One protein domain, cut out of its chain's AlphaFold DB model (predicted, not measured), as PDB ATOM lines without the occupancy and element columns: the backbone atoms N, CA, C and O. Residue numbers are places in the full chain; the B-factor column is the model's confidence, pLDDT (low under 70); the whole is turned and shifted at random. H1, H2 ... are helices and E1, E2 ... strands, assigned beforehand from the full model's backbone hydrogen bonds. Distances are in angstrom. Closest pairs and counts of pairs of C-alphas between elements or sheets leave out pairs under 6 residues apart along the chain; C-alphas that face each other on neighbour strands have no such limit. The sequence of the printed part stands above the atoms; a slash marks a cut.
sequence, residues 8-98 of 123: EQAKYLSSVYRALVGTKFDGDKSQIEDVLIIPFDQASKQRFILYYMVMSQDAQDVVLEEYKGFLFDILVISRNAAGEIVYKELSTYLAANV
ATOM      1  N   GLU A   8      55.963 -16.307  15.141       93.38
ATOM      2  CA  GLU A   8      56.778 -17.216  15.950       93.38
ATOM      3  C   GLU A   8      55.994 -18.473  16.347       93.38
ATOM      4  O   GLU A   8      56.488 -19.588  16.182       93.38
ATOM      5  N   GLN A   9      54.742 -18.303  16.781       94.81
ATOM      6  CA  GLN A   9      53.845 -19.421  17.078       94.81
ATOM      7  C   GLN A   9      53.589 -20.274  15.835       94.81
ATOM      8  O   GLN A   9      53.646 -21.497  15.911       94.81
ATOM      9  N   ALA A  10      53.361 -19.644  14.683       93.44
ATOM     10  CA  ALA A  10      53.144 -20.347  13.428       93.44
ATOM     11  C   ALA A  10      54.386 -21.144  12.995       93.44
ATOM     12  O   ALA A  10      54.266 -22.300  12.596       93.44
ATOM     13  N   LYS A  11      55.589 -20.571  13.139       92.56
ATOM     14  CA  LYS A  11      56.861 -21.274  12.897       92.56
ATOM     15  C   LYS A  11      57.029 -22.478  13.812       92.56
ATOM     16  O   LYS A  11      57.347 -23.567  13.334       92.56
ATOM     17  N   TYR A  12      56.770 -22.296  15.103       94.00
ATOM     18  CA  TYR A  12      56.815 -23.384  16.071       94.00
ATOM     19  C   TYR A  12      55.832 -24.502  15.699       94.00
ATOM     20  O   TYR A  12      56.246 -25.645  15.513       94.00
ATOM     21  N   LEU A  13      54.553 -24.176  15.499       92.19
ATOM     22  CA  LEU A  13      53.521 -25.155  15.153       92.19
ATOM     23  C   LEU A  13      53.824 -25.864  13.831       92.19
ATOM     24  O   LEU A  13      53.764 -27.087  13.784       92.19
ATOM     25  N   SER A  14      54.211 -25.137  12.779       91.56
ATOM     26  CA  SER A  14      54.612 -25.744  11.501       91.56
ATOM     27  C   SER A  14      55.754 -26.749  11.701       91.56
ATOM     28  O   SER A  14      55.674 -27.864  11.192       91.56
ATOM     29  N   SER A  15      56.767 -26.426  12.515       92.06
ATOM     30  CA  SER A  15      57.866 -27.361  12.802       92.06
ATOM     31  C   SER A  15      57.430 -28.609  13.577       92.06
ATOM     32  O   SER A  15      57.877 -29.706  13.249       92.06
ATOM     33  N   VAL A  16      56.530 -28.468  14.555       92.94
ATOM     34  CA  VAL A  16      55.974 -29.593  15.324       92.94
ATOM     35  C   VAL A  16      55.133 -30.493  14.418       92.94
ATOM     36  O   VAL A  16      55.307 -31.710  14.400       92.94
ATOM     37  N   TYR A  17      54.248 -29.898  13.622       92.25
ATOM     38  CA  TYR A  17      53.309 -30.632  12.779       92.25
ATOM     39  C   TYR A  17      53.898 -31.093  11.445       92.25
ATOM     40  O   TYR A  17      53.260 -31.889  10.762       92.25
ATOM     41  N   ARG A  18      55.134 -30.715  11.093       91.69
ATOM     42  CA  ARG A  18      55.875 -31.337   9.979       91.69
ATOM     43  C   ARG A  18      56.005 -32.853  10.126       91.69
ATOM     44  O   ARG A  18      56.115 -33.541   9.119       91.69
ATOM     45  N   ALA A  19      55.922 -33.386  11.346       89.88
ATOM     46  CA  ALA A  19      55.855 -34.828  11.589       89.88
ATOM     47  C   ALA A  19      54.627 -35.513  10.948       89.88
ATOM     48  O   ALA A  19      54.627 -36.730  10.794       89.88
ATOM     49  N   LEU A  20      53.595 -34.755  10.555       90.50
ATOM     50  CA  LEU A  20      52.427 -35.276   9.843       90.50
ATOM     51  C   LEU A  20      52.707 -35.593   8.367       90.50
ATOM     52  O   LEU A  20      51.899 -36.279   7.741       90.50
ATOM     53  N   VAL A  21      53.805 -35.104   7.783       92.94
ATOM     54  CA  VAL A  21      54.150 -35.388   6.381       92.94
ATOM     55  C   VAL A  21      54.295 -36.900   6.173       92.94
ATOM     56  O   VAL A  21      54.933 -37.596   6.959       92.94
ATOM     57  N   GLY A  22      53.661 -37.421   5.121       90.12
ATOM     58  CA  GLY A  22      53.551 -38.854   4.834       90.12
ATOM     59  C   GLY A  22      52.361 -39.560   5.502       90.12
ATOM     60  O   GLY A  22      52.050 -40.697   5.144       90.12
ATOM     61  N   THR A  23      51.652 -38.913   6.431       90.25
ATOM     62  CA  THR A  23      50.418 -39.466   7.024       90.25
ATOM     63  C   THR A  23      49.198 -39.203   6.131       90.25
ATOM     64  O   THR A  23      49.283 -38.456   5.159       90.25
ATOM     65  N   LYS A  24      48.056 -39.849   6.401       88.50
ATOM     66  CA  LYS A  24      46.851 -39.732   5.556       88.50
ATOM     67  C   LYS A  24      46.234 -38.334   5.648       88.50
ATOM     68  O   LYS A  24      46.061 -37.804   6.742       88.50
ATOM     69  N   PHE A  25      45.837 -37.764   4.511       86.56
ATOM     70  CA  PHE A  25      45.316 -36.393   4.452       86.56
ATOM     71  C   PHE A  25      43.798 -36.248   4.737       86.56
ATOM     72  O   PHE A  25      43.317 -35.122   4.863       86.56
ATOM     73  N   ASP A  26      43.096 -37.376   4.935       72.50
ATOM     74  CA  ASP A  26      41.687 -37.577   5.365       72.50
ATOM     75  C   ASP A  26      40.941 -38.444   4.349       72.50
ATOM     76  O   ASP A  26      40.721 -37.981   3.235       72.50
ATOM     77  N   GLY A  27      40.559 -39.676   4.722       61.03
ATOM     78  CA  GLY A  27      39.710 -40.600   3.938       61.03
ATOM     79  C   GLY A  27      40.225 -41.046   2.555       61.03
ATOM     80  O   GLY A  27      39.860 -42.118   2.073       61.03
ATOM     81  N   ASP A  28      41.098 -40.260   1.938       61.22
ATOM     82  CA  ASP A  28      41.677 -40.428   0.624       61.22
ATOM     83  C   ASP A  28      42.918 -41.322   0.666       61.22
ATOM     84  O   ASP A  28      43.560 -41.549   1.694       61.22
ATOM     85  N   LYS A  29      43.293 -41.815  -0.517       67.62
ATOM     86  CA  LYS A  29      44.575 -42.498  -0.744       67.62
ATOM     87  C   LYS A  29      45.774 -41.539  -0.736       67.62
ATOM     88  O   LYS A  29      46.887 -41.988  -0.999       67.62
ATOM     89  N   SER A  30      45.561 -40.244  -0.501       86.00
ATOM     90  CA  SER A  30      46.617 -39.241  -0.528       86.00
ATOM     91  C   SER A  30      47.261 -39.050   0.845       86.00
ATOM     92  O   SER A  30      46.650 -39.237   1.904       86.00
ATOM     93  N   GLN A  31      48.542 -38.699   0.808       92.06
ATOM     94  CA  GLN A  31      49.343 -38.421   1.990       92.06
ATOM     95  C   GLN A  31      49.635 -36.932   2.080       92.06
ATOM     96  O   GLN A  31      49.714 -36.244   1.061       92.06
ATOM     97  N   ILE A  32      49.794 -36.439   3.301       93.19
ATOM     98  CA  ILE A  32      50.261 -35.082   3.551       93.19
ATOM     99  C   ILE A  32      51.625 -34.921   2.896       93.19
ATOM    100  O   ILE A  32      52.545 -35.689   3.169       93.19
ATOM    101  N   GLU A  33      51.736 -33.902   2.057       91.75
ATOM    102  CA  GLU A  33      52.989 -33.503   1.428       91.75
ATOM    103  C   GLU A  33      53.698 -32.435   2.256       91.75
ATOM    104  O   GLU A  33      54.921 -32.465   2.357       91.75
ATOM    105  N   ASP A  34      52.945 -31.502   2.855       91.12
ATOM    106  CA  ASP A  34      53.540 -30.366   3.558       91.12
ATOM    107  C   ASP A  34      52.610 -29.716   4.598       91.12
ATOM    108  O   ASP A  34      51.384 -29.883   4.571       91.12
ATOM    109  N   VAL A  35      53.212 -28.933   5.495       92.06
ATOM    110  CA  VAL A  35      52.548 -28.108   6.511       92.06
ATOM    111  C   VAL A  35      53.091 -26.679   6.447       92.06
ATOM    112  O   VAL A  35      54.192 -26.384   6.921       92.06
ATOM    113  N   LEU A  36      52.291 -25.768   5.894       92.00
ATOM    114  CA  LEU A  36      52.704 -24.414   5.535       92.00
ATOM    115  C   LEU A  36      52.103 -23.348   6.453       92.00
ATOM    116  O   LEU A  36      50.909 -23.348   6.728       92.00
ATOM    117  N   ILE A  37      52.923 -22.377   6.851       93.50
ATOM    118  CA  ILE A  37      52.494 -21.082   7.387       93.50
ATOM    119  C   ILE A  37      51.899 -20.235   6.266       93.50
ATOM    120  O   ILE A  37      52.488 -20.136   5.186       93.50
ATOM    121  N   ILE A  38      50.777 -19.581   6.551       92.44
ATOM    122  CA  ILE A  38      50.070 -18.702   5.623       92.44
ATOM    123  C   ILE A  38      49.578 -17.418   6.313       92.44
ATOM    124  O   ILE A  38      49.417 -17.402   7.534       92.44
ATOM    125  N   PRO A  39      49.295 -16.339   5.563       93.31
ATOM    126  CA  PRO A  39      48.570 -15.180   6.086       93.31
ATOM    127  C   PRO A  39      47.188 -15.548   6.652       93.31
ATOM    128  O   PRO A  39      46.492 -16.395   6.087       93.31
ATOM    129  N   PHE A  40      46.768 -14.891   7.740       91.88
ATOM    130  CA  PHE A  40      45.456 -15.145   8.354       91.88
ATOM    131  C   PHE A  40      44.289 -14.540   7.558       91.88
ATOM    132  O   PHE A  40      43.224 -15.152   7.440       91.88
ATOM    133  N   ASP A  41      44.459 -13.330   7.016       90.75
ATOM    134  CA  ASP A  41      43.375 -12.651   6.312       90.75
ATOM    135  C   ASP A  41      43.031 -13.340   4.987       90.75
ATOM    136  O   ASP A  41      43.876 -13.890   4.278       90.75
ATOM    137  N   GLN A  42      41.746 -13.289   4.645       89.00
ATOM    138  CA  GLN A  42      41.195 -14.082   3.557       89.00
ATOM    139  C   GLN A  42      41.790 -13.725   2.187       89.00
ATOM    140  O   GLN A  42      42.012 -14.617   1.369       89.00
ATOM    141  N   ALA A  43      42.049 -12.440   1.928       89.81
ATOM    142  CA  ALA A  43      42.545 -11.983   0.633       89.81
ATOM    143  C   ALA A  43      43.994 -12.438   0.402       89.81
ATOM    144  O   ALA A  43      44.303 -13.025  -0.640       89.81
ATOM    145  N   SER A  44      44.875 -12.238   1.384       88.94
ATOM    146  CA  SER A  44      46.266 -12.693   1.306       88.94
ATOM    147  C   SER A  44      46.381 -14.214   1.331       88.94
ATOM    148  O   SER A  44      47.203 -14.764   0.598       88.94
ATOM    149  N   LYS A  45      45.520 -14.913   2.081       88.94
ATOM    150  CA  LYS A  45      45.414 -16.381   2.061       88.94
ATOM    151  C   LYS A  45      45.072 -16.912   0.666       88.94
ATOM    152  O   LYS A  45      45.744 -17.810   0.166       88.94
ATOM    153  N   GLN A  46      44.071 -16.341  -0.003       88.19
ATOM    154  CA  GLN A  46      43.709 -16.736  -1.373       88.19
ATOM    155  C   GLN A  46      44.853 -16.493  -2.362       88.19
ATOM    156  O   GLN A  46      45.142 -17.346  -3.202       88.19
ATOM    157  N   ARG A  47      45.536 -15.349  -2.233       87.19
ATOM    158  CA  ARG A  47      46.702 -15.014  -3.054       87.19
ATOM    159  C   ARG A  47      47.845 -16.010  -2.835       87.19
ATOM    160  O   ARG A  47      48.420 -16.471  -3.816       87.19
ATOM    161  N   PHE A  48      48.119 -16.396  -1.586       88.31
ATOM    162  CA  PHE A  48      49.098 -17.436  -1.249       88.31
ATOM    163  C   PHE A  48      48.805 -18.747  -1.983       88.31
ATOM    164  O   PHE A  48      49.678 -19.286  -2.657       88.31
ATOM    165  N   ILE A  49      47.569 -19.244  -1.880       86.62
ATOM    166  CA  ILE A  49      47.179 -20.541  -2.448       86.62
ATOM    167  C   ILE A  49      47.327 -20.524  -3.972       86.62
ATOM    168  O   ILE A  49      47.881 -21.462  -4.542       86.62
ATOM    169  N   LEU A  50      46.909 -19.439  -4.631       85.44
ATOM    170  CA  LEU A  50      47.080 -19.286  -6.077       85.44
ATOM    171  C   LEU A  50      48.561 -19.293  -6.482       85.44
ATOM    172  O   LEU A  50      48.927 -19.986  -7.429       85.44
ATOM    173  N   TYR A  51      49.422 -18.562  -5.766       82.00
ATOM    174  CA  TYR A  51      50.859 -18.570  -6.050       82.00
ATOM    175  C   TYR A  51      51.481 -19.940  -5.838       82.00
ATOM    176  O   TYR A  51      52.236 -20.390  -6.693       82.00
ATOM    177  N   TYR A  52      51.133 -20.624  -4.751       81.44
ATOM    178  CA  TYR A  52      51.625 -21.970  -4.482       81.44
ATOM    179  C   TYR A  52      51.219 -22.958  -5.590       81.44
ATOM    180  O   TYR A  52      52.031 -23.773  -6.024       81.44
ATOM    181  N   MET A  53      49.994 -22.840  -6.119       79.31
ATOM    182  CA  MET A  53      49.522 -23.663  -7.242       79.31
ATOM    183  C   MET A  53      50.246 -23.376  -8.565       79.31
ATOM    184  O   MET A  53      50.379 -24.282  -9.384       79.31
ATOM    185  N   VAL A  54      50.696 -22.138  -8.792       79.50
ATOM    186  CA  VAL A  54      51.274 -21.703 -10.077       79.50
ATOM    187  C   VAL A  54      52.807 -21.742 -10.088       79.50
ATOM    188  O   VAL A  54      53.394 -22.038 -11.126       79.50
ATOM    189  N   MET A  55      53.466 -21.425  -8.970       69.50
ATOM    190  CA  MET A  55      54.895 -21.080  -8.931       69.50
ATOM    191  C   MET A  55      55.803 -22.081  -8.198       69.50
ATOM    192  O   MET A  55      57.007 -21.850  -8.185       69.50
ATOM    193  N   SER A  56      55.291 -23.211  -7.680       65.25
ATOM    194  CA  SER A  56      56.062 -24.214  -6.904       65.25
ATOM    195  C   SER A  56      56.419 -23.788  -5.458       65.25
ATOM    196  O   SER A  56      56.072 -22.695  -5.011       65.25
ATOM    197  N   GLN A  57      57.059 -24.705  -4.714       58.25
ATOM    198  CA  GLN A  57      57.278 -24.736  -3.253       58.25
ATOM    199  C   GLN A  57      57.909 -23.469  -2.642       58.25
ATOM    200  O   GLN A  57      57.625 -23.164  -1.486       58.25
ATOM    201  N   ASP A  58      58.666 -22.684  -3.412       67.38
ATOM    202  CA  ASP A  58      59.327 -21.456  -2.934       67.38
ATOM    203  C   ASP A  58      58.363 -20.261  -2.761       67.38
ATOM    204  O   ASP A  58      58.742 -19.195  -2.271       67.38
ATOM    205  N   ALA A  59      57.088 -20.416  -3.140       68.00
ATOM    206  CA  ALA A  59      56.071 -19.366  -3.038       68.00
ATOM    207  C   ALA A  59      55.797 -18.911  -1.594       68.00
ATOM    208  O   ALA A  59      55.290 -17.806  -1.381       68.00
ATOM    209  N   GLN A  60      56.111 -19.750  -0.604       81.19
ATOM    210  CA  GLN A  60      55.830 -19.438   0.789       81.19
ATOM    211  C   GLN A  60      56.638 -18.240   1.285       81.19
ATOM    212  O   GLN A  60      56.053 -17.304   1.831       81.19
ATOM    213  N   ASP A  61      57.949 -18.237   1.063       80.88
ATOM    214  CA  ASP A  61      58.824 -17.184   1.581       80.88
ATOM    215  C   ASP A  61      58.502 -15.832   0.938       80.88
ATOM    216  O   ASP A  61      58.341 -14.836   1.641       80.88
ATOM    217  N   VAL A  62      58.265 -15.813  -0.378       80.19
ATOM    218  CA  VAL A  62      57.911 -14.592  -1.122       80.19
ATOM    219  C   VAL A  62      56.634 -13.953  -0.577       80.19
ATOM    220  O   VAL A  62      56.588 -12.752  -0.306       80.19
ATOM    221  N   VAL A  63      55.577 -14.746  -0.388       78.69
ATOM    222  CA  VAL A  63      54.299 -14.208   0.094       78.69
ATOM    223  C   VAL A  63      54.402 -13.777   1.555       78.69
ATOM    224  O   VAL A  63      53.814 -12.757   1.919       78.69
ATOM    225  N   LEU A  64      55.149 -14.502   2.390       84.31
ATOM    226  CA  LEU A  64      55.364 -14.121   3.788       84.31
ATOM    227  C   LEU A  64      56.207 -12.843   3.923       84.31
ATOM    228  O   LEU A  64      55.938 -12.049   4.820       84.31
ATOM    229  N   GLU A  65      57.174 -12.600   3.036       83.31
ATOM    230  CA  GLU A  65      57.948 -11.349   2.999       83.31
ATOM    231  C   GLU A  65      57.104 -10.141   2.564       83.31
ATOM    232  O   GLU A  65      57.210  -9.041   3.135       83.31
ATOM    233  N   GLU A  66      56.246 -10.328   1.557       84.31
ATOM    234  CA  GLU A  66      55.296  -9.303   1.114       84.31
ATOM    235  C   GLU A  66      54.232  -9.021   2.180       84.31
ATOM    236  O   GLU A  66      53.775  -7.882   2.325       84.31
ATOM    237  N   TYR A  67      53.848 -10.041   2.943       88.56
ATOM    238  CA  TYR A  67      52.809  -9.928   3.947       88.56
ATOM    239  C   TYR A  67      53.248  -9.067   5.134       88.56
ATOM    240  O   TYR A  67      54.201  -9.368   5.846       88.56
ATOM    241  N   LYS A  68      52.514  -7.976   5.378       86.38
ATOM    242  CA  LYS A  68      52.769  -7.047   6.496       86.38
ATOM    243  C   LYS A  68      51.834  -7.251   7.690       86.38
ATOM    244  O   LYS A  68      51.839  -6.432   8.605       86.38
ATOM    245  N   GLY A  69      51.008  -8.298   7.677       86.06
ATOM    246  CA  GLY A  69      50.135  -8.615   8.803       86.06
ATOM    247  C   GLY A  69      50.886  -9.292   9.950       86.06
ATOM    248  O   GLY A  69      51.945  -9.886   9.771       86.06
ATOM    249  N   PHE A  70      50.314  -9.195  11.150       87.75
ATOM    250  CA  PHE A  70      50.902  -9.750  12.374       87.75
ATOM    251  C   PHE A  70      50.365 -11.143  12.736       87.75
ATOM    252  O   PHE A  70      50.851 -11.748  13.691       87.75
ATOM    253  N   LEU A  71      49.359 -11.631  12.001       94.38
ATOM    254  CA  LEU A  71      48.629 -12.861  12.294       94.38
ATOM    255  C   LEU A  71      48.694 -13.841  11.121       94.38
ATOM    256  O   LEU A  71      48.560 -13.455   9.961       94.38
ATOM    257  N   PHE A  72      48.857 -15.114  11.452       94.12
ATOM    258  CA  PHE A  72      49.119 -16.203  10.523       94.12
ATOM    259  C   PHE A  72      48.235 -17.410  10.841       94.12
ATOM    260  O   PHE A  72      47.758 -17.564  11.961       94.12
ATOM    261  N   ASP A  73      48.065 -18.278   9.855       93.81
ATOM    262  CA  ASP A  73      47.411 -19.580   9.950       93.81
ATOM    263  C   ASP A  73      48.375 -20.685   9.496       93.81
ATOM    264  O   ASP A  73      49.461 -20.411   8.978       93.81
ATOM    265  N   ILE A  74      47.957 -21.944   9.663       93.56
ATOM    266  CA  ILE A  74      48.677 -23.120   9.168       93.56
ATOM    267  C   ILE A  74      47.772 -23.927   8.234       93.56
ATOM    268  O   ILE A  74      46.643 -24.265   8.603       93.56
ATOM    269  N   LEU A  75      48.279 -24.275   7.052       92.69
ATOM    270  CA  LEU A  75      47.669 -25.229   6.130       92.69
ATOM    271  C   LEU A  75      48.403 -26.561   6.165       92.69
ATOM    272  O   LEU A  75      49.628 -26.609   6.181       92.69
ATOM    273  N   VAL A  76      47.634 -27.636   6.095       92.31
ATOM    274  CA  VAL A  76      48.110 -28.976   5.767       92.31
ATOM    275  C   VAL A  76      47.751 -29.230   4.306       92.31
ATOM    276  O   VAL A  76      46.615 -28.958   3.905       92.31
ATOM    277  N   ILE A  77      48.707 -29.708   3.515       91.75
ATOM    278  CA  ILE A  77      48.595 -29.820   2.055       91.75
ATOM    279  C   ILE A  77      48.863 -31.253   1.599       91.75
ATOM    280  O   ILE A  77      49.701 -31.956   2.161       91.75
ATOM    281  N   SER A  78      48.163 -31.670   0.549       91.69
ATOM    282  CA  SER A  78      48.368 -32.924  -0.173       91.69
ATOM    283  C   SER A  78      48.054 -32.737  -1.665       91.69
ATOM    284  O   SER A  78      47.489 -31.714  -2.064       91.69
ATOM    285  N   ARG A  79      48.377 -33.731  -2.496       88.69
ATOM    286  CA  ARG A  79      47.856 -33.846  -3.863       88.69
ATOM    287  C   ARG A  79      46.920 -35.029  -3.989       88.69
ATOM    288  O   ARG A  79      47.196 -36.124  -3.499       88.69
ATOM    289  N   ASN A  80      45.811 -34.814  -4.681       86.88
ATOM    290  CA  ASN A  80      44.901 -35.896  -5.020       86.88
ATOM    291  C   ASN A  80      45.459 -36.748  -6.181       86.88
ATOM    292  O   ASN A  80      46.511 -36.464  -6.755       86.88
ATOM    293  N   ALA A  81      44.731 -37.801  -6.564       84.62
ATOM    294  CA  ALA A  81      45.140 -38.696  -7.651       84.62
ATOM    295  C   ALA A  81      45.232 -38.013  -9.034       84.62
ATOM    296  O   ALA A  81      45.900 -38.539  -9.922       84.62
ATOM    297  N   ALA A  82      44.581 -36.860  -9.221       86.88
ATOM    298  CA  ALA A  82      44.679 -36.046 -10.433       86.88
ATOM    299  C   ALA A  82      45.882 -35.078 -10.407       86.88
ATOM    300  O   ALA A  82      46.111 -34.359 -11.376       86.88
ATOM    301  N   GLY A  83      46.660 -35.064  -9.319       82.62
ATOM    302  CA  GLY A  83      47.784 -34.148  -9.117       82.62
ATOM    303  C   GLY A  83      47.368 -32.747  -8.660       82.62
ATOM    304  O   GLY A  83      48.216 -31.859  -8.567       82.62
ATOM    305  N   GLU A  84      46.085 -32.537  -8.365       85.88
ATOM    306  CA  GLU A  84      45.565 -31.256  -7.898       85.88
ATOM    307  C   GLU A  84      45.886 -31.067  -6.416       85.88
ATOM    308  O   GLU A  84      45.788 -32.000  -5.615       85.88
ATOM    309  N   ILE A  85      46.245 -29.837  -6.049       85.25
ATOM    310  CA  ILE A  85      46.521 -29.473  -4.662       85.25
ATOM    311  C   ILE A  85      45.207 -29.418  -3.885       85.25
ATOM    312  O   ILE A  85      44.296 -28.661  -4.220       85.25
ATOM    313  N   VAL A  86      45.152 -30.185  -2.804       89.31
ATOM    314  CA  VAL A  86      44.087 -30.156  -1.805       89.31
ATOM    315  C   VAL A  86      44.690 -29.744  -0.466       89.31
ATOM    316  O   VAL A  86      45.810 -30.121  -0.128       89.31
ATOM    317  N   TYR A  87      43.972 -28.924   0.294       90.69
ATOM    318  CA  TYR A  87      44.481 -28.378   1.549       90.69
ATOM    319  C   TYR A  87      43.366 -28.202   2.576       90.69
ATOM    320  O   TYR A  87      42.187 -28.074   2.240       90.69
ATOM    321  N   LYS A  88      43.759 -28.188   3.848       91.19
ATOM    322  CA  LYS A  88      42.893 -27.889   4.988       91.19
ATOM    323  C   LYS A  88      43.638 -27.004   5.960       91.19
ATOM    324  O   LYS A  88      44.846 -27.143   6.134       91.19
ATOM    325  N   GLU A  89      42.913 -26.126   6.636       92.00
ATOM    326  CA  GLU A  89      43.472 -25.456   7.804       92.00
ATOM    327  C   GLU A  89      43.794 -26.501   8.879       92.00
ATOM    328  O   GLU A  89      43.018 -27.440   9.090       92.00
ATOM    329  N   LEU A  90      44.927 -26.342   9.567       90.94
ATOM    330  CA  LEU A  90      45.427 -27.314  10.540       90.94
ATOM    331  C   LEU A  90      44.375 -27.658  11.598       90.94
ATOM    332  O   LEU A  90      44.162 -28.829  11.882       90.94
ATOM    333  N   SER A  91      43.662 -26.662  12.133       88.38
ATOM    334  CA  SER A  91      42.620 -26.902  13.142       88.38
ATOM    335  C   SER A  91      41.487 -27.796  12.621       88.38
ATOM    336  O   SER A  91      40.987 -28.653  13.345       88.38
ATOM    337  N   THR A  92      41.122 -27.640  11.346       89.62
ATOM    338  CA  THR A  92      40.076 -28.434  10.692       89.62
ATOM    339  C   THR A  92      40.572 -29.848  10.418       89.62
ATOM    340  O   THR A  92      39.843 -30.808  10.653       89.62
ATOM    341  N   TYR A  93      41.821 -29.988   9.965       89.38
ATOM    342  CA  TYR A  93      42.447 -31.295   9.785       89.38
ATOM    343  C   TYR A  93      42.518 -32.066  11.110       89.38
ATOM    344  O   TYR A  93      42.077 -33.212  11.164       89.38
ATOM    345  N   LEU A  94      42.998 -31.427  12.182       86.94
ATOM    346  CA  LEU A  94      43.106 -32.035  13.509       86.94
ATOM    347  C   LEU A  94      41.742 -32.397  14.098       86.94
ATOM    348  O   LEU A  94      41.625 -33.438  14.724       86.94
ATOM    349  N   ALA A  95      40.708 -31.579  13.884       86.69
ATOM    350  CA  ALA A  95      39.354 -31.889  14.342       86.69
ATOM    351  C   ALA A  95      38.733 -33.092  13.607       86.69
ATOM    352  O   ALA A  95      37.946 -33.825  14.198       86.69
ATOM    353  N   ALA A  96      39.077 -33.299  12.333       84.19
ATOM    354  CA  ALA A  96      38.605 -34.439  11.545       84.19
ATOM    355  C   ALA A  96      39.419 -35.720  11.794       84.19
ATOM    356  O   ALA A  96      38.890 -36.818  11.674       84.19
ATOM    357  N   ASN A  97      40.695 -35.572  12.151       77.69
ATOM    358  CA  ASN A  97      41.638 -36.666  12.377       77.69
ATOM    359  C   ASN A  97      42.064 -36.723  13.843       77.69
ATOM    360  O   ASN A  97      43.217 -37.054  14.120       77.69
ATOM    361  N   VAL A  98      41.166 -36.350  14.771       63.25
ATOM    362  CA  VAL A  98      41.417 -36.512  16.206       63.25
ATOM    363  C   VAL A  98      41.863 -37.948  16.392       63.25
ATOM    364  O   VAL A  98      41.129 -38.889  16.109       63.25
TER     365      VAL A  98
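AT A GLANCE: This is residues 8 to 98 of the 123 residues of an uncharacterized protein of Flavipsychrobacter stenotrophus (UniProt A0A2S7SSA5). A strongly twisted sheet of three antiparallel strands runs through the middle, with H1 laid lengthwise over one face and the short H4 on that same face. From the other side the helical hairpin of H2 and H3 packs on the sheet, beside the strands rather than squarely over them. The printed part has 91 residues with four named helices and three named strands, in the order H1 E1 H2 H3 E2 E3 H4; the sheet's order is E1 E2 E3, and the class is mixed. It is compact, with a radius of gyration of the C-alphas of 12.7 A and spans of 37 by 27 by 19 A.

HOW THE PARTS SIT: H1, residues 8 to 20, is on the sheet of E1, residues 32 to 39, E2, residues 72 to 79, and E3, residues 85 to 89. Its height over the sheet is 8.4 A, and it runs along the strands, at 7 degrees to E1 on the local plane. It lies over E1 and only just over E2, on which 3 of its C-alphas fall; the closest C-alphas of H1 and E1 are those of Arg 18 and Val 35, 5.8 A apart. E1 and E2 are antiparallel at 151 degrees, with N 36 and O 75 at 2.8 A, within hydrogen-bond range. H2, residues 42 to 55, is at the sheet's level, with a height over the sheet of 2.6 A. H2 touches H3, residues 59 to 66, with residues 48 to 52 alone; the closest C-alphas are those of Tyr 52 and Ala 59, 5.4 A apart. Their lines stand at a steep tilt of 42 degrees, opposite ways. H3 only grazes the sheet, with its residues 60 to 64. The hairpin of E2 and E3 is antiparallel at 145 degrees, with N 76 and O 88 at 2.8 A. H4, residues 90 to 96, is on the same face as H1, at a height over the sheet of 7.8 A. H1 and H4 are apart. Every O i to N i+4 pair is within hydrogen-bond range in H2, H3 and H4; in H1, 7 of 9 are.

IN THESE COORDINATES: H1 begins at C-alpha 8 (56.778, -17.216, 15.950) and measures 19.6 A; E1 measures 20.1 A, H2 19.8 A and E2 22.8 A. H3 spans 10.9 A, E3 13.4 A and H4 9.9 A, ending at C-alpha 96 (38.605, -34.439, 11.545).

THE WHOLE: The C-alphas farthest apart, those of Lys 29 and Lys 68, are 37.1 A apart. The printed part has no cut. The link from H1 to E1, with 11 residues, is long; the other links are tight. The pLDDT is under 70 at residues 27 to 29, 55 to 59 and 98.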